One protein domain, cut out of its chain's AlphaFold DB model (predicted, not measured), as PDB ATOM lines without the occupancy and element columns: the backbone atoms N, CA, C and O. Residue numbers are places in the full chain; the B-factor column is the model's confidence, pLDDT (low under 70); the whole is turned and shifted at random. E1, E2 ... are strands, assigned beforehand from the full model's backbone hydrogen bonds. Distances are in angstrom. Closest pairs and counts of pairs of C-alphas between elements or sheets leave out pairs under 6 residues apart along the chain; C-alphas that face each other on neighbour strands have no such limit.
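What this domain is: This is residues 55 to 186 of the 190 residues of an uncharacterized protein of Prevotella sp. HMSC073D09 (UniProt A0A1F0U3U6). Two sheets stand face to face as a sandwich: the meander E1 E2 E3 E4 covers part of a larger, strongly twisted sheet of six strands, and the strands of the two run nearly in line, 8 degrees apart. A small separate hairpin, E8 and E9, lies at one end of the longest axis. The printed part has 132 residues, with no named helix and twelve named strands, E1 to E12 in chain order; the class is all strand, though under half of the residues, 65, are in named strands. The larger sheet, order E7 E6 E5 E10 E11 E12, is mixed; the other two are antiparallel. The whole is compact, with a radius of gyration of the C-alphas of 14.0 A and spans of 41 by 30 by 27 A.

Where its parts are: E1, residues 55 to 58, begins at C-alpha 55 (-3.624, 57.144, -24.717). E2 is residues 64 to 69, 16.2 A long; E3 is residues 76 to 83, 23.1 A; E4 is residues 97 to 100. E5 is residues 107 to 112, 16.8 A; E6 is residues 115 to 122, 17.9 A, and bends by 60 degrees at residue 118, at C-alpha (18.132, 51.546, -25.177). E7 is residues 137 to 140, E8 residues 148 to 151 and E9 residues 156 to 159. E10 is residues 163 to 169, 19.4 A; E11 is residues 174 to 179, 16.8 A; E12, residues 182 to 185, ends at C-alpha 185 (-2.565, 45.154, -17.604).

How they stand to each other: In the larger sheet, E5 and E10 are antiparallel at 165 degrees, with N 109 and O 166 2.8 A apart. E10, E11 and E12 form a meander, each strand the antiparallel neighbour of the one before; N 167 and O 176 are 2.8 A apart, and N 177 and O 184 2.8 A. E5 and E6 form a hairpin, with N 110 and O 120 2.9 A apart. The edge strand E7 is parallel to E6 at 51 degrees, with N 140 and O 121 3.0 A apart. In the facing sheet, N 57 and O 66 of E1 and E2, N 67 and O 80 of E2 and E3, and N 79 and O 97 of E3 and E4 are 2.8, 2.9 and 2.9 A apart. The parts of the two sheets that face each other are 9.9 A centre to centre, their best planes 12 degrees apart. E3 and E6 are near each other. In the hairpin of E8 and E9, N 149 and O 158 are 2.9 A apart; the closest C-alphas of E9 and E11 are those of Val 159 and Glu 179, 5.5 A.

The domain as a whole: The C-alphas farthest apart, of Ser 92 and Glu 152, are 42.5 A apart. The printed part has no cut. The links E3 to E4 and E6 to E7 are long; residues 129 to 130 in the latter pair antiparallel with residues 97 to 98 of E4. The mean pLDDT of the printed part is 88.9; residues 132 to 135 and residue 154 are under 70.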
ATOM      1  N   LYS A  55      -3.659  57.870 -25.990       91.94
ATOM      2  CA  LYS A  55      -3.624  57.144 -24.717       91.94
ATOM      3  C   LYS A  55      -2.185  57.128 -24.201       91.94
ATOM      4  O   LYS A  55      -1.263  56.807 -24.957       91.94
ATOM      5  N   ARG A  56      -1.987  57.469 -22.927       93.88
ATOM      6  CA  ARG A  56      -0.679  57.498 -22.263       93.88
ATOM      7  C   ARG A  56      -0.649  56.461 -21.151       93.88
ATOM      8  O   ARG A  56      -1.485  56.511 -20.263       93.88
ATOM      9  N   TYR A  57       0.329  55.565 -21.163       95.50
ATOM     10  CA  TYR A  57       0.476  54.504 -20.169       95.50
ATOM     11  C   TYR A  57       1.820  54.650 -19.459       95.50
ATOM     12  O   TYR A  57       2.870  54.743 -20.104       95.50
ATOM     13  N   LYS A  58       1.806  54.654 -18.127       95.31
ATOM     14  CA  LYS A  58       3.026  54.671 -17.316       95.31
ATOM     15  C   LYS A  58       3.689  53.305 -17.341       95.31
ATOM     16  O   LYS A  58       3.052  52.317 -16.994       95.31
ATOM     17  N   ILE A  59       4.969  53.243 -17.703       94.69
ATOM     18  CA  ILE A  59       5.713  51.982 -17.700       94.69
ATOM     19  C   ILE A  59       6.315  51.781 -16.296       94.69
ATOM     20  O   ILE A  59       7.154  52.590 -15.883       94.69
ATOM     21  N   PRO A  60       5.910  50.740 -15.537       91.69
ATOM     22  CA  PRO A  60       6.425  50.482 -14.193       91.69
ATOM     23  C   PRO A  60       7.955  50.413 -14.147       91.69
ATOM     24  O   PRO A  60       8.594  50.003 -15.111       91.69
ATOM     25  N   LYS A  61       8.546  50.801 -13.007       90.38
ATOM     26  CA  LYS A  61      10.004  50.758 -12.744       90.38
ATOM     27  C   LYS A  61      10.882  51.548 -13.734       90.38
ATOM     28  O   LYS A  61      12.100  51.417 -13.697       90.38
ATOM     29  N   THR A  62      10.295  52.413 -14.561       91.88
ATOM     30  CA  THR A  62      11.026  53.319 -15.459       91.88
ATOM     31  C   THR A  62      10.539  54.761 -15.306       91.88
ATOM     32  O   THR A  62       9.455  55.018 -14.782       91.88
ATOM     33  N   ASN A  63      11.325  55.715 -15.806       92.50
ATOM     34  CA  ASN A  63      10.903  57.102 -16.010       92.50
ATOM     35  C   ASN A  63      10.229  57.316 -17.383       92.50
ATOM     36  O   ASN A  63      10.132  58.455 -17.841       92.50
ATOM     37  N   LYS A  64       9.800  56.240 -18.059       93.88
ATOM     38  CA  LYS A  64       9.264  56.268 -19.420       93.88
ATOM     39  C   LYS A  64       7.748  56.032 -19.438       93.88
ATOM     40  O   LYS A  64       7.157  55.459 -18.521       93.88
ATOM     41  N   VAL A  65       7.120  56.479 -20.516       95.38
ATOM     42  CA  VAL A  65       5.693  56.325 -20.810       95.38
ATOM     43  C   VAL A  65       5.518  55.812 -22.229       95.38
ATOM     44  O   VAL A  65       6.248  56.209 -23.141       95.38
ATOM     45  N   LEU A  66       4.535  54.940 -22.417       95.69
ATOM     46  CA  LEU A  66       4.062  54.537 -23.729       95.69
ATOM     47  C   LEU A  66       2.967  55.512 -24.172       95.69
ATOM     48  O   LEU A  66       2.004  55.736 -23.442       95.69
ATOM     49  N   LEU A  67       3.095  56.064 -25.372       94.69
ATOM     50  CA  LEU A  67       2.066  56.877 -26.013       94.69
ATOM     51  C   LEU A  67       1.524  56.119 -27.224       94.69
ATOM     52  O   LEU A  67       2.296  55.747 -28.111       94.69
ATOM     53  N   ILE A  68       0.208  55.923 -27.270       94.12
ATOM     54  CA  ILE A  68      -0.519  55.335 -28.400       94.12
ATOM     55  C   ILE A  68      -1.478  56.390 -28.945       94.12
ATOM     56  O   ILE A  68      -2.470  56.728 -28.305       94.12
ATOM     57  N   TYR A  69      -1.200  56.897 -30.142       91.00
ATOM     58  CA  TYR A  69      -2.084  57.799 -30.873       91.00
ATOM     59  C   TYR A  69      -2.828  57.026 -31.958       91.00
ATOM     60  O   TYR A  69      -2.217  56.504 -32.895       91.00
ATOM     61  N   ARG A  70      -4.160  56.975 -31.858       88.31
ATOM     62  CA  ARG A  70      -5.027  56.306 -32.839       88.31
ATOM     63  C   ARG A  70      -5.967  57.317 -33.511       88.31
ATOM     64  O   ARG A  70      -7.059  57.586 -33.003       88.31
ATOM     65  N   PRO A  71      -5.570  57.896 -34.659       82.62
ATOM     66  CA  PRO A  71      -6.453  58.754 -35.432       82.62
ATOM     67  C   PRO A  71      -7.582  57.939 -36.067       82.62
ATOM     68  O   PRO A  71      -7.357  56.909 -36.716       82.62
ATOM     69  N   TRP A  72      -8.803  58.435 -35.886       73.56
ATOM     70  CA  TRP A  72     -10.033  57.818 -36.371       73.56
ATOM     71  C   TRP A  72     -10.012  57.637 -37.906       73.56
ATOM     72  O   TRP A  72      -9.374  58.407 -38.621       73.56
ATOM     73  N   PHE A  73     -10.658  56.580 -38.411       71.38
ATOM     74  CA  PHE A  73     -10.676  56.155 -39.828       71.38
ATOM     75  C   PHE A  73      -9.325  55.836 -40.519       71.38
ATOM     76  O   PHE A  73      -9.324  55.516 -41.703       71.38
ATOM     77  N   THR A  74      -8.172  55.860 -39.838       79.56
ATOM     78  CA  THR A  74      -6.870  55.635 -40.519       79.56
ATOM     79  C   THR A  74      -6.408  54.176 -40.627       79.56
ATOM     80  O   THR A  74      -5.395  53.912 -41.278       79.56
ATOM     81  N   GLY A  75      -7.091  53.238 -39.957       87.50
ATOM     82  CA  GLY A  75      -6.691  51.823 -39.891       87.50
ATOM     83  C   GLY A  75      -5.316  51.575 -39.250       87.50
ATOM     84  O   GLY A  75      -4.736  50.506 -39.433       87.50
ATOM     85  N   ALA A  76      -4.757  52.564 -38.544       90.38
ATOM     86  CA  ALA A  76      -3.419  52.496 -37.976       90.38
ATOM     87  C   ALA A  76      -3.307  53.247 -36.643       90.38
ATOM     88  O   ALA A  76      -3.924  54.293 -36.438       90.38
ATOM     89  N   ALA A  77      -2.451  52.725 -35.775       91.94
ATOM     90  CA  ALA A  77      -1.982  53.364 -34.562       91.94
ATOM     91  C   ALA A  77      -0.537  53.839 -34.757       91.94
ATOM     92  O   ALA A  77       0.229  53.300 -35.563       91.94
ATOM     93  N   TYR A  78      -0.177  54.867 -34.005       92.25
ATOM     94  CA  TYR A  78       1.149  55.461 -33.950       92.25
ATOM     95  C   TYR A  78       1.630  55.314 -32.517       92.25
ATOM     96  O   TYR A  78       0.945  55.763 -31.600       92.25
ATOM     97  N   VAL A  79       2.769  54.657 -32.319       93.50
ATOM     98  CA  VAL A  79       3.246  54.282 -30.988       93.50
ATOM     99  C   VAL A  79       4.672  54.765 -30.760       93.50
ATOM    100  O   VAL A  79       5.528  54.655 -31.641       93.50
ATOM    101  N   THR A  80       4.942  55.295 -29.571       93.44
ATOM    102  CA  THR A  80       6.291  55.659 -29.123       93.44
ATOM    103  C   THR A  80       6.444  55.451 -27.619       93.44
ATOM    104  O   THR A  80       5.474  55.550 -26.869       93.44
ATOM    105  N   VAL A  81       7.674  55.202 -27.175       93.62
ATOM    106  CA  VAL A  81       8.067  55.245 -25.765       93.62
ATOM    107  C   VAL A  81       8.894  56.512 -25.541       93.62
ATOM    108  O   VAL A  81       9.903  56.722 -26.219       93.62
ATOM    109  N   ARG A  82       8.484  57.377 -24.615       91.44
ATOM    110  CA  ARG A  82       9.135  58.668 -24.307       91.44
ATOM    111  C   ARG A  82       9.360  58.829 -22.808       91.44
ATOM    112  O   ARG A  82       8.870  58.027 -22.025       91.44
ATOM    113  N   ASP A  83      10.101  59.853 -22.404       91.88
ATOM    114  CA  ASP A  83      10.215  60.250 -20.997       91.88
ATOM    115  C   ASP A  83       8.866  60.701 -20.428       91.88
ATOM    116  O   ASP A  83       8.015  61.216 -21.153       91.88
ATOM    117  N   SER A  84       8.669  60.533 -19.122       88.62
ATOM    118  CA  SER A  84       7.384  60.746 -18.442       88.62
ATOM    119  C   SER A  84       6.808  62.163 -18.551       88.62
ATOM    120  O   SER A  84       5.599  62.332 -18.394       88.62
ATOM    121  N   GLY A  85       7.625  63.169 -18.876       85.25
ATOM    122  CA  GLY A  85       7.155  64.522 -19.194       85.25
ATOM    123  C   GLY A  85       6.391  64.632 -20.523       85.25
ATOM    124  O   GLY A  85       5.721  65.634 -20.760       85.25
ATOM    125  N   ALA A  86       6.460  63.624 -21.397       85.25
ATOM    126  CA  ALA A  86       5.718  63.608 -22.651       85.25
ATOM    127  C   ALA A  86       4.236  63.262 -22.421       85.25
ATOM    128  O   ALA A  86       3.895  62.226 -21.848       85.25
ATOM    129  N   THR A  87       3.353  64.131 -22.914       82.62
ATOM    130  CA  THR A  87       1.890  64.009 -22.780       82.62
ATOM    131  C   THR A  87       1.168  63.828 -24.111       82.62
ATOM    132  O   THR A  87       0.051  63.326 -24.139       82.62
ATOM    133  N   THR A  88       1.790  64.216 -25.229       81.25
ATOM    134  CA  THR A  88       1.162  64.192 -26.557       81.25
ATOM    135  C   THR A  88       2.032  63.482 -27.586       81.25
ATOM    136  O   THR A  88       3.263  63.446 -27.490       81.25
ATOM    137  N   LEU A  89       1.364  62.909 -28.587       81.94
ATOM    138  CA  LEU A  89       1.963  62.235 -29.726       81.94
ATOM    139  C   LEU A  89       1.259  62.701 -31.000       81.94
ATOM    140  O   LEU A  89       0.031  62.768 -31.046       81.94
ATOM    141  N   LYS A  90       2.024  63.015 -32.047       77.31
ATOM    142  CA  LYS A  90       1.477  63.353 -33.367       77.31
ATOM    143  C   LYS A  90       2.014  62.395 -34.423       77.31
ATOM    144  O   LYS A  90       3.138  61.913 -34.338       77.31
ATOM    145  N   LYS A  91       1.235  62.180 -35.488       72.94
ATOM    146  CA  LYS A  91       1.651  61.387 -36.664       72.94
ATOM    147  C   LYS A  91       2.945  61.902 -37.323       72.94
ATOM    148  O   LYS A  91       3.645  61.130 -37.965       72.94
ATOM    149  N   SER A  92       3.229  63.199 -37.201       74.06
ATOM    150  CA  SER A  92       4.429  63.864 -37.728       74.06
ATOM    151  C   SER A  92       5.706  63.588 -36.932       74.06
ATOM    152  O   SER A  92       6.782  63.999 -37.364       74.06
ATOM    153  N   ASP A  93       5.594  62.974 -35.757       78.31
ATOM    154  CA  ASP A  93       6.720  62.816 -34.848       78.31
ATOM    155  C   ASP A  93       7.730  61.788 -35.386       78.31
ATOM    156  O   ASP A  93       7.377  60.767 -35.976       78.31
ATOM    157  N   VAL A  94       9.019  62.080 -35.198       74.00
ATOM    158  CA  VAL A  94      10.116  61.399 -35.913       74.00
ATOM    159  C   VAL A  94      10.472  60.033 -35.309       74.00
ATOM    160  O   VAL A  94      11.111  59.207 -35.958       74.00
ATOM    161  N   ASP A  95      10.072  59.796 -34.062       84.56
ATOM    162  CA  ASP A  95      10.462  58.669 -33.215       84.56
ATOM    163  C   ASP A  95       9.298  57.694 -32.967       84.56
ATOM    164  O   ASP A  95       9.057  57.261 -31.839       84.56
ATOM    165  N   VAL A  96       8.557  57.367 -34.029       88.88
ATOM    166  CA  VAL A  96       7.268  56.659 -33.973       88.88
ATOM    167  C   VAL A  96       7.286  55.370 -34.792       88.88
ATOM    168  O   VAL A  96       7.830  55.317 -35.897       88.88
ATOM    169  N   ILE A  97       6.632  54.336 -34.268       92.06
ATOM    170  CA  ILE A  97       6.298  53.113 -34.995       92.06
ATOM    171  C   ILE A  97       4.826  53.184 -35.414       92.06
ATOM    172  O   ILE A  97       3.942  53.333 -34.571       92.06
ATOM    173  N   ARG A  98       4.551  53.083 -36.719       92.38
ATOM    174  CA  ARG A  98       3.192  52.901 -37.241       92.38
ATOM    175  C   ARG A  98       2.855  51.412 -37.245       92.38
ATOM    176  O   ARG A  98       3.596  50.620 -37.821       92.38
ATOM    177  N   VAL A  99       1.704  51.067 -36.681       92.81
ATOM    178  CA  VAL A  99       1.161  49.707 -36.593       92.81
ATOM    179  C   VAL A  99      -0.245  49.670 -37.208       92.81
ATOM    180  O   VAL A  99      -1.049  50.555 -36.910       92.81
ATOM    181  N   PRO A 100      -0.574  48.690 -38.069       92.12
ATOM    182  CA  PRO A 100      -1.950  48.417 -38.486       92.12
ATOM    183  C   PRO A 100      -2.859  48.048 -37.306       92.12
ATOM    184  O   PRO A 100      -2.413  47.416 -36.352       92.12
ATOM    185  N   VAL A 101      -4.135  48.430 -37.379       91.50
ATOM    186  CA  VAL A 101      -5.126  48.239 -36.305       91.50
ATOM    187  C   VAL A 101      -6.155  47.180 -36.706       91.50
ATOM    188  O   VAL A 101      -6.996  47.431 -37.568       91.50
ATOM    189  N   TYR A 102      -6.082  46.015 -36.065       89.25
ATOM    190  CA  TYR A 102      -7.001  44.880 -36.190       89.25
ATOM    191  C   TYR A 102      -6.882  43.951 -34.962       89.25
ATOM    192  O   TYR A 102      -6.086  44.205 -34.058       89.25
ATOM    193  N   GLU A 103      -7.659  42.868 -34.919       87.12
ATOM    194  CA  GLU A 103      -7.746  41.947 -33.767       87.12
ATOM    195  C   GLU A 103      -6.389  41.381 -33.338       87.12
ATOM    196  O   GLU A 103      -6.037  41.434 -32.170       87.12
ATOM    197  N   THR A 104      -5.582  40.917 -34.290       88.69
ATOM    198  CA  THR A 104      -4.259  40.317 -34.048       88.69
ATOM    199  C   THR A 104      -3.096  41.319 -34.041       88.69
ATOM    200  O   THR A 104      -1.939  40.925 -34.204       88.69
ATOM    201  N   THR A 105      -3.360  42.623 -33.887       91.75
ATOM    202  CA  THR A 105      -2.303  43.638 -33.754       91.75
ATOM    203  C   THR A 105      -1.406  43.289 -32.564       91.75
ATOM    204  O   THR A 105      -1.884  43.291 -31.437       91.75
ATOM    205  N   GLU A 106      -0.114  43.039 -32.790       94.62
ATOM    206  CA  GLU A 106       0.871  42.823 -31.720       94.62
ATOM    207  C   GLU A 106       2.176  43.573 -32.014       94.62
ATOM    208  O   GLU A 106       2.784  43.403 -33.073       94.62
ATOM    209  N   LEU A 107       2.597  44.415 -31.068       95.94
ATOM    210  CA  LEU A 107       3.882  45.116 -31.060       95.94
ATOM    211  C   LEU A 107       4.389  45.146 -29.619       95.94
ATOM    212  O   LEU A 107       3.698  45.665 -28.745       95.94
ATOM    213  N   ASN A 108       5.605  44.661 -29.374       96.00
ATOM    214  CA  ASN A 108       6.183  44.663 -28.029       96.00
ATOM    215  C   ASN A 108       7.407  45.578 -27.992       96.00
ATOM    216  O   ASN A 108       8.229  45.553 -28.905       96.00
ATOM    217  N   PHE A 109       7.562  46.353 -26.924       96.25
ATOM    218  CA  PHE A 109       8.785  47.093 -26.620       96.25
ATOM    219  C   PHE A 109       9.534  46.394 -25.493       96.25
ATOM    220  O   PHE A 109       8.931  46.085 -24.472       96.25
ATOM    221  N   VAL A 110      10.841  46.195 -25.642       96.62
ATOM    222  CA  VAL A 110      11.704  45.680 -24.569       96.62
ATOM    223  C   VAL A 110      12.626  46.798 -24.107       96.62
ATOM    224  O   VAL A 110      13.376  47.368 -24.903       96.62
ATOM    225  N   LEU A 111      12.547  47.118 -22.818       95.56
ATOM    226  CA  LEU A 111      13.301  48.174 -22.160       95.56
ATOM    227  C   LEU A 111      14.372  47.550 -21.261       95.56
ATOM    228  O   LEU A 111      14.088  46.646 -20.476       95.56
ATOM    229  N   ASP A 112      15.597  48.054 -21.374       94.31
ATOM    230  CA  ASP A 112      16.725  47.716 -20.505       94.31
ATOM    231  C   ASP A 112      16.684  48.608 -19.254       94.31
ATOM    232  O   ASP A 112      16.807  49.829 -19.349       94.31
ATOM    233  N   LEU A 113      16.495  48.018 -18.068       92.94
ATOM    234  CA  LEU A 113      16.408  48.776 -16.813       92.94
ATOM    235  C   LEU A 113      17.750  49.403 -16.402       92.94
ATOM    236  O   LEU A 113      17.760  50.330 -15.596       92.94
ATOM    237  N   SER A 114      18.871  48.920 -16.950       92.25
ATOM    238  CA  SER A 114      20.195  49.514 -16.734       92.25
ATOM    239  C   SER A 114      20.504  50.662 -17.702       92.25
ATOM    240  O   SER A 114      21.378  51.483 -17.427       92.25
ATOM    241  N   ASN A 115      19.787  50.740 -18.829       91.19
ATOM    242  CA  ASN A 115      19.944  51.781 -19.840       91.19
ATOM    243  C   ASN A 115      18.582  52.098 -20.494       91.19
ATOM    244  O   ASN A 115      18.263  51.551 -21.555       91.19
ATOM    245  N   PRO A 116      17.771  52.989 -19.892       81.38
ATOM    246  CA  PRO A 116      16.379  53.202 -20.294       81.38
ATOM    247  C   PRO A 116      16.211  53.873 -21.667       81.38
ATOM    248  O   PRO A 116      15.104  53.888 -22.204       81.38
ATOM    249  N   ASP A 117      17.281  54.409 -22.259       86.25
ATOM    250  CA  ASP A 117      17.268  54.965 -23.619       86.25
ATOM    251  C   ASP A 117      17.462  53.888 -24.698       86.25
ATOM    252  O   ASP A 117      17.200  54.113 -25.883       86.25
ATOM    253  N   LYS A 118      17.882  52.685 -24.297       90.19
ATOM    254  CA  LYS A 118      18.132  51.546 -25.177       90.19
ATOM    255  C   LYS A 118      16.873  50.693 -25.320       90.19
ATOM    256  O   LYS A 118      16.706  49.668 -24.660       90.19
ATOM    257  N   ILE A 119      15.990  51.131 -26.212       92.94
ATOM    258  CA  ILE A 119      14.679  50.515 -26.417       92.94
ATOM    259  C   ILE A 119      14.708  49.616 -27.657       92.94
ATOM    260  O   ILE A 119      15.070  50.033 -28.761       92.94
ATOM    261  N   TYR A 120      14.290  48.368 -27.486       94.44
ATOM    262  CA  TYR A 120      14.110  47.413 -28.575       94.44
ATOM    263  C   TYR A 120      12.627  47.239 -28.887       94.44
ATOM    264  O   TYR A 120      11.774  47.558 -28.058       94.44
ATOM    265  N   TYR A 121      12.320  46.696 -30.063       95.19
ATOM    266  CA  TYR A 121      10.962  46.265 -30.380       95.19
ATOM    267  C   TYR A 121      10.922  44.873 -31.011       95.19
ATOM    268  O   TYR A 121      11.809  44.499 -31.787       95.19
ATOM    269  N   VAL A 122       9.870  44.130 -30.683       95.31
ATOM    270  CA  VAL A 122       9.468  42.886 -31.335       95.31
ATOM    271  C   VAL A 122       8.233  43.187 -32.171       95.31
ATOM    272  O   VAL A 122       7.260  43.766 -31.693       95.31
ATOM    273  N   ASP A 123       8.284  42.766 -33.424       93.38
ATOM    274  CA  ASP A 123       7.172  42.794 -34.368       93.38
ATOM    275  C   ASP A 123       7.074  41.379 -34.950       93.38
ATOM    276  O   ASP A 123       7.809  41.075 -35.902       93.38
ATOM    277  N   PRO A 124       6.274  40.486 -34.327       89.81
ATOM    278  CA  PRO A 124       6.188  39.079 -34.720       89.81
ATOM    279  C   PRO A 124       5.651  38.901 -36.142       89.81
ATOM    280  O   PRO A 124       6.094  38.019 -36.872       89.81
ATOM    281  N   TRP A 125       4.729  39.777 -36.549       90.31
ATOM    282  CA  TRP A 125       3.993  39.669 -37.809       90.31
ATOM    283  C   TRP A 125       4.654  40.399 -38.984       90.31
ATOM    284  O   TRP A 125       4.195  40.263 -40.114       90.31
ATOM    285  N   ASN A 126       5.735  41.154 -38.745       90.75
ATOM    286  CA  ASN A 126       6.394  41.999 -39.749       90.75
ATOM    287  C   ASN A 126       5.471  43.100 -40.322       90.75
ATOM    288  O   ASN A 126       5.551  43.455 -41.498       90.75
ATOM    289  N   ILE A 127       4.580  43.622 -39.478       87.75
ATOM    290  CA  ILE A 127       3.561  44.643 -39.804       87.75
ATOM    291  C   ILE A 127       4.001  46.048 -39.356       87.75
ATOM    292  O   ILE A 127       3.441  47.069 -39.765       87.75
ATOM    293  N   ALA A 128       5.027  46.067 -38.506       90.06
ATOM    294  CA  ALA A 128       5.774  47.170 -37.944       90.06
ATOM    295  C   ALA A 128       6.370  48.140 -38.967       90.06
ATOM    296  O   ALA A 128       7.409  47.815 -39.533       90.06
ATOM    297  N   THR A 129       5.827  49.345 -39.173       90.12
ATOM    298  CA  THR A 129       6.527  50.378 -39.964       90.12
ATOM    299  C   THR A 129       7.163  51.428 -39.039       90.12
ATOM    300  O   THR A 129       6.512  52.432 -38.728       90.12
ATOM    301  N   PRO A 130       8.416  51.248 -38.567       85.69
ATOM    302  CA  PRO A 130       9.151  52.325 -37.907       85.69
ATOM    303  C   PRO A 130       9.370  53.472 -38.902       85.69
ATOM    304  O   PRO A 130       9.716  53.233 -40.061       85.69
ATOM    305  N   TYR A 131       9.170  54.722 -38.478       79.56
ATOM    306  CA  TYR A 131       9.378  55.848 -39.388       79.56
ATOM    307  C   TYR A 131      10.873  55.964 -39.759       79.56
ATOM    308  O   TYR A 131      11.728  55.955 -38.869       79.56
ATOM    309  N   PRO A 132      11.232  56.067 -41.055       55.75
ATOM    310  CA  PRO A 132      12.548  55.648 -41.562       55.75
ATOM    311  C   PRO A 132      13.742  56.552 -41.198       55.75
ATOM    312  O   PRO A 132      14.821  56.399 -41.766       55.75
ATOM    313  N   ARG A 133      13.581  57.520 -40.285       52.09
ATOM    314  CA  ARG A 133      14.604  58.533 -39.971       52.09
ATOM    315  C   ARG A 133      15.370  58.331 -38.661       52.09
ATOM    316  O   ARG A 133      16.303  59.097 -38.438       52.09
ATOM    317  N   GLN A 134      15.053  57.346 -37.809       56.78
ATOM    318  CA  GLN A 134      15.771  57.187 -36.531       56.78
ATOM    319  C   GLN A 134      16.144  55.756 -36.128       56.78
ATOM    320  O   GLN A 134      15.373  54.812 -36.249       56.78
ATOM    321  N   LYS A 135      17.339  55.652 -35.528       66.06
ATOM    322  CA  LYS A 135      17.928  54.449 -34.913       66.06
ATOM    323  C   LYS A 135      17.391  54.145 -33.499       66.06
ATOM    324  O   LYS A 135      17.924  53.250 -32.852       66.06
ATOM    325  N   LYS A 136      16.401  54.906 -33.002       83.38
ATOM    326  CA  LYS A 136      15.924  54.859 -31.603       83.38
ATOM    327  C   LYS A 136      15.463  53.461 -31.189       83.38
ATOM    328  O   LYS A 136      15.814  53.003 -30.110       83.38
ATOM    329  N   TYR A 137      14.705  52.795 -32.059       88.00
ATOM    330  CA  TYR A 137      14.228  51.439 -31.824       88.00
ATOM    331  C   TYR A 137      15.028  50.447 -32.654       88.00
ATOM    332  O   TYR A 137      15.067  50.536 -33.884       88.00
ATOM    333  N   LYS A 138      15.630  49.462 -31.989       90.69
ATOM    334  CA  LYS A 138      16.265  48.329 -32.666       90.69
ATOM    335  C   LYS A 138      15.317  47.135 -32.673       90.69
ATOM    336  O   LYS A 138      14.925  46.661 -31.609       90.69
ATOM    337  N   ARG A 139      14.988  46.620 -33.861       92.62
ATOM    338  CA  ARG A 139      14.223  45.373 -33.973       92.62
ATOM    339  C   ARG A 139      15.037  44.205 -33.420       92.62
ATOM    340  O   ARG A 139      16.235  44.098 -33.697       92.62
ATOM    341  N   ILE A 140      14.371  43.330 -32.682       94.69
ATOM    342  CA  ILE A 140      14.878  42.024 -32.256       94.69
ATOM    343  C   ILE A 140      13.881  40.936 -32.668       94.69
ATOM    344  O   ILE A 140      12.755  41.231 -33.076       94.69
ATOM    345  N   MET A 141      14.318  39.681 -32.614       92.50
ATOM    346  CA  MET A 141      13.433  38.537 -32.832       92.50
ATOM    347  C   MET A 141      12.618  38.256 -31.570       92.50
ATOM    348  O   MET A 141      13.093  38.503 -30.458       92.50
ATOM    349  N   ASP A 142      11.419  37.706 -31.744       89.50
ATOM    350  CA  ASP A 142      10.685  37.113 -30.629       89.50
ATOM    351  C   ASP A 142      11.499  35.951 -30.024       89.50
ATOM    352  O   ASP A 142      12.232  35.256 -30.735       89.50
ATOM    353  N   GLY A 143      11.441  35.789 -28.703       89.25
ATOM    354  CA  GLY A 143      12.225  34.789 -27.971       89.25
ATOM    355  C   GLY A 143      13.754  34.984 -27.985       89.25
ATOM    356  O   GLY A 143      14.484  34.057 -27.623       89.25
ATOM    357  N   ASP A 144      14.281  36.155 -28.379       94.12
ATOM    358  CA  ASP A 144      15.724  36.456 -28.341       94.12
ATOM    359  C   ASP A 144      16.305  36.244 -26.929       94.12
ATOM    360  O   ASP A 144      16.034  36.999 -25.990       94.12
ATOM    361  N   ARG A 145      17.160  35.220 -26.792       92.88
ATOM    362  CA  ARG A 145      17.712  34.737 -25.510       92.88
ATOM    363  C   ARG A 145      18.512  35.777 -24.714       92.88
ATOM    364  O   ARG A 145      18.843  35.545 -23.550       92.88
ATOM    365  N   ARG A 146      18.851  36.928 -25.304       94.12
ATOM    366  CA  ARG A 146      19.446  38.051 -24.564       94.12
ATOM    367  C   ARG A 146      18.439  38.687 -23.612       94.12
ATOM    368  O   ARG A 146      18.824  39.002 -22.489       94.12
ATOM    369  N   PHE A 147      17.182  38.794 -24.035       94.81
ATOM    370  CA  PHE A 147      16.091  39.483 -23.337       94.81
ATOM    371  C   PHE A 147      15.068  38.526 -22.730       94.81
ATOM    372  O   PHE A 147      14.418  38.871 -21.749       94.81
ATOM    373  N   TYR A 148      14.957  37.318 -23.280       94.38
ATOM    374  CA  TYR A 148      13.960  36.322 -22.907       94.38
ATOM    375  C   TYR A 148      14.605  35.029 -22.401       94.38
ATOM    376  O   TYR A 148      15.698  34.656 -22.827       94.38
ATOM    377  N   GLN A 149      13.930  34.331 -21.493       92.75
ATOM    378  CA  GLN A 149      14.294  32.980 -21.062       92.75
ATOM    379  C   GLN A 149      13.163  32.005 -21.436       92.75
ATOM    380  O   GLN A 149      11.992  32.357 -21.269       92.75
ATOM    381  N   PRO A 150      13.467  30.794 -21.936       89.06
ATOM    382  CA  PRO A 150      12.443  29.781 -22.165       89.06
ATOM    383  C   PRO A 150      11.739  29.402 -20.860       89.06
ATOM    384  O   PRO A 150      12.376  29.262 -19.815       89.06
ATOM    385  N   ARG A 151      10.430  29.183 -20.945       84.75
ATOM    386  CA  ARG A 151       9.587  28.606 -19.897       84.75
ATOM    387  C   ARG A 151       8.858  27.404 -20.477       84.75
ATOM    388  O   ARG A 151       8.622  27.360 -21.675       84.75
ATOM    389  N   GLU A 152       8.488  26.434 -19.649       80.62
ATOM    390  CA  GLU A 152       7.665  25.315 -20.114       80.62
ATOM    391  C   GLU A 152       6.183  25.716 -20.282       80.62
ATOM    392  O   GLU A 152       5.640  26.425 -19.424       80.62
ATOM    393  N   PRO A 153       5.501  25.271 -21.358       75.25
ATOM    394  CA  PRO A 153       6.057  24.581 -22.530       75.25
ATOM    395  C   PRO A 153       6.930  25.525 -23.372       75.25
ATOM    396  O   PRO A 153       6.595  26.698 -23.505       75.25
ATOM    397  N   ALA A 154       8.008  25.001 -23.975       69.88
ATOM    398  CA  ALA A 154       9.122  25.753 -24.589       69.88
ATOM    399  C   ALA A 154       8.771  26.730 -25.740       69.88
ATOM    400  O   ALA A 154       9.656  27.378 -26.294       69.88
ATOM    401  N   THR A 155       7.491  26.846 -26.092       72.81
ATOM    402  CA  THR A 155       6.911  27.908 -26.925       72.81
ATOM    403  C   THR A 155       6.645  29.207 -26.154       72.81
ATOM    404  O   THR A 155       6.239  30.198 -26.755       72.81
ATOM    405  N   ARG A 156       6.836  29.222 -24.826       80.06
ATOM    406  CA  ARG A 156       6.641  30.393 -23.962       80.06
ATOM    407  C   ARG A 156       7.967  30.972 -23.488       80.06
ATOM    408  O   ARG A 156       8.913  30.253 -23.168       80.06
ATOM    409  N   PHE A 157       7.981  32.294 -23.372       88.25
ATOM    410  CA  PHE A 157       9.140  33.074 -22.971       88.25
ATOM    411  C   PHE A 157       8.781  33.996 -21.802       88.25
ATOM    412  O   PHE A 157       7.839  34.786 -21.895       88.25
ATOM    413  N   ASP A 158       9.541  33.888 -20.714       91.38
ATOM    414  CA  ASP A 158       9.547  34.859 -19.616       91.38
ATOM    415  C   ASP A 158      10.548  35.983 -19.953       91.38
ATOM    416  O   ASP A 158      11.570  35.746 -20.608       91.38
ATOM    417  N   VAL A 159      10.311  37.200 -19.461       93.81
ATOM    418  CA  VAL A 159      11.254  38.325 -19.619       93.81
ATOM    419  C   VAL A 159      12.433  38.136 -18.658       93.81
ATOM    420  O   VAL A 159      12.237  37.854 -17.477       93.81
ATOM    421  N   ARG A 160      13.680  38.280 -19.114       94.88
ATOM    422  CA  ARG A 160      14.851  38.103 -18.236       94.88
ATOM    423  C   ARG A 160      14.944  39.221 -17.188       94.88
ATOM    424  O   ARG A 160      14.609  40.368 -17.486       94.88
ATOM    425  N   PRO A 161      15.457  38.930 -15.976       93.38
ATOM    426  CA  PRO A 161      15.750  39.961 -14.983       93.38
ATOM    427  C   PRO A 161      16.626  41.080 -15.562       93.38
ATOM    428  O   PRO A 161      17.577  40.805 -16.293       93.38
ATOM    429  N   GLY A 162      16.305  42.330 -15.221       93.19
ATOM    430  CA  GLY A 162      16.945  43.521 -15.795       93.19
ATOM    431  C   GLY A 162      16.228  44.095 -17.022       93.19
ATOM    432  O   GLY A 162      16.575  45.193 -17.448       93.19
ATOM    433  N   TYR A 163      15.201  43.417 -17.543       95.31
ATOM    434  CA  TYR A 163      14.359  43.914 -18.631       95.31
ATOM    435  C   TYR A 163      12.886  43.979 -18.223       95.31
ATOM    436  O   TYR A 163      12.423  43.213 -17.375       95.31
ATOM    437  N   ILE A 164      12.151  44.882 -18.869       95.44
ATOM    438  CA  ILE A 164      10.685  44.914 -18.887       95.44
ATOM    439  C   ILE A 164      10.230  44.874 -20.340       95.44
ATOM    440  O   ILE A 164      10.823  45.525 -21.200       95.44
ATOM    441  N   GLU A 165       9.165  44.129 -20.607       96.38
ATOM    442  CA  GLU A 165       8.484  44.141 -21.895       96.38
ATOM    443  C   GLU A 165       7.122  44.830 -21.758       96.38
ATOM    444  O   GLU A 165       6.370  44.560 -20.827       96.38
ATOM    445  N   VAL A 166       6.785  45.710 -22.697       97.06
ATOM    446  CA  VAL A 166       5.468  46.343 -22.802       97.06
ATOM    447  C   VAL A 166       4.849  45.914 -24.124       97.06
ATOM    448  O   VAL A 166       5.318  46.312 -25.191       97.06
ATOM    449  N   ARG A 167       3.816  45.076 -24.055       96.19
ATOM    450  CA  ARG A 167       3.092  44.527 -25.206       96.19
ATOM    451  C   ARG A 167       1.872  45.377 -25.510       96.19
ATOM    452  O   ARG A 167       1.104  45.683 -24.602       96.19
ATOM    453  N   ILE A 168       1.677  45.713 -26.777       96.25
ATOM    454  CA  ILE A 168       0.472  46.354 -27.308       96.25
ATOM    455  C   ILE A 168      -0.283  45.307 -28.110       96.25
ATOM    456  O   ILE A 168       0.299  44.685 -28.999       96.25
ATOM    457  N   LYS A 169      -1.560  45.120 -27.785       94.75
ATOM    458  CA  LYS A 169      -2.435  44.086 -28.335       94.75
ATOM    459  C   LYS A 169      -3.772  44.662 -28.799       94.75
ATOM    460  O   LYS A 169      -4.067  45.830 -28.538       94.75
ATOM    461  N   ASP A 170      -4.540  43.833 -29.501       92.12
ATOM    462  CA  ASP A 170      -5.981  43.951 -29.739       92.12
ATOM    463  C   ASP A 170      -6.402  45.353 -30.208       92.12
ATOM    464  O   ASP A 170      -6.736  46.236 -29.417       92.12
ATOM    465  N   TYR A 171      -6.322  45.598 -31.522       90.75
ATOM    466  CA  TYR A 171      -6.554  46.912 -32.143       90.75
ATOM    467  C   TYR A 171      -5.631  48.048 -31.636       90.75
ATOM    468  O   TYR A 171      -5.902  49.231 -31.870       90.75
ATOM    469  N   ALA A 172      -4.527  47.699 -30.967       91.19
ATOM    470  CA  ALA A 172      -3.671  48.610 -30.204       91.19
ATOM    471  C   ALA A 172      -4.409  49.377 -29.084       91.19
ATOM    472  O   ALA A 172      -4.027  50.497 -28.745       91.19
ATOM    473  N   ASP A 173      -5.462  48.783 -28.512       90.88
ATOM    474  CA  ASP A 173      -6.192  49.339 -27.366       90.88
ATOM    475  C   ASP A 173      -5.802  48.703 -26.025       90.88
ATOM    476  O   ASP A 173      -6.023  49.330 -24.984       90.88
ATOM    477  N   PHE A 174      -5.209  47.505 -26.042       93.25
ATOM    478  CA  PHE A 174      -4.826  46.758 -24.845       93.25
ATOM    479  C   PHE A 174      -3.307  46.789 -24.637       93.25
ATOM    480  O   PHE A 174      -2.537  46.591 -25.578       93.25
ATOM    481  N   VAL A 175      -2.860  47.053 -23.404       97.06
ATOM    482  CA  VAL A 175      -1.433  47.168 -23.065       97.06
ATOM    483  C   VAL A 175      -1.115  46.301 -21.851       97.06
ATOM    484  O   VAL A 175      -1.783  46.391 -20.824       97.06
ATOM    485  N   ILE A 176      -0.069  45.481 -21.957       96.81
ATOM    486  CA  ILE A 176       0.396  44.582 -20.895       96.81
ATOM    487  C   ILE A 176       1.863  44.887 -20.591       96.81
ATOM    488  O   ILE A 176       2.697  44.892 -21.492       96.81
ATOM    489  N   CYS A 177       2.196  45.085 -19.321       96.44
ATOM    490  CA  CYS A 177       3.565  45.088 -18.822       96.44
ATOM    491  C   CYS A 177       3.942  43.683 -18.339       96.44
ATOM    492  O   CYS A 177       3.278  43.127 -17.463       96.44
ATOM    493  N   CYS A 178       5.023  43.124 -18.878       94.00
ATOM    494  CA  CYS A 178       5.566  41.824 -18.509       94.00
ATOM    495  C   CYS A 178       6.934  41.999 -17.835       94.00
ATOM    496  O   CYS A 178       7.835  42.642 -18.380       94.00
ATOM    497  N   GLU A 179       7.113  41.388 -16.667       91.50
ATOM    498  CA  GLU A 179       8.393  41.332 -15.954       91.50
ATOM    499  C   GLU A 179       8.567  39.928 -15.377       91.50
ATOM    500  O   GLU A 179       7.721  39.459 -14.620       91.50
ATOM    501  N   LYS A 180       9.666  39.239 -15.708       89.12
ATOM    502  CA  LYS A 180       9.868  37.830 -15.328       89.12
ATOM    503  C   LYS A 180       8.674  36.975 -15.774       89.12
ATOM    504  O   LYS A 180       8.526  36.718 -16.966       89.12
ATOM    505  N   LYS A 181       7.851  36.552 -14.810       85.88
ATOM    506  CA  LYS A 181       6.666  35.695 -14.956       85.88
ATOM    507  C   LYS A 181       5.352  36.450 -14.752       85.88
ATOM    508  O   LYS A 181       4.297  35.831 -14.891       85.88
ATOM    509  N   ASP A 182       5.431  37.729 -14.395       87.62
ATOM    510  CA  ASP A 182       4.311  38.558 -13.975       87.62
ATOM    511  C   ASP A 182       3.788  39.362 -15.168       87.62
ATOM    512  O   ASP A 182       4.565  39.916 -15.952       87.62
ATOM    513  N   TYR A 183       2.464  39.429 -15.296       90.81
ATOM    514  CA  TYR A 183       1.759  40.110 -16.381       90.81
ATOM    515  C   TYR A 183       0.746  41.070 -15.765       90.81
ATOM    516  O   TYR A 183      -0.170  40.638 -15.070       90.81
ATOM    517  N   ASN A 184       0.919  42.367 -16.010       93.62
ATOM    518  CA  ASN A 184       0.069  43.416 -15.461       93.62
ATOM    519  C   ASN A 184      -0.549  44.215 -16.606       93.62
ATOM    520  O   ASN A 184       0.178  44.787 -17.420       93.62
ATOM    521  N   ASN A 185      -1.875  44.280 -16.661       95.25
ATOM    522  CA  ASN A 185      -2.565  45.154 -17.604       95.25
ATOM    523  C   ASN A 185      -2.280  46.610 -17.211       95.25
ATOM    524  O   ASN A 185      -2.380  46.962 -16.036       95.25
ATOM    525  N   LEU A 186      -1.903  47.444 -18.178       95.31
ATOM    526  CA  LEU A 186      -1.715  48.872 -17.958       95.31
ATOM    527  C   LEU A 186      -2.978  49.618 -18.375       95.31
ATOM    528  O   LEU A 186      -3.405  49.545 -19.527       95.31
TER     529      LEU A 186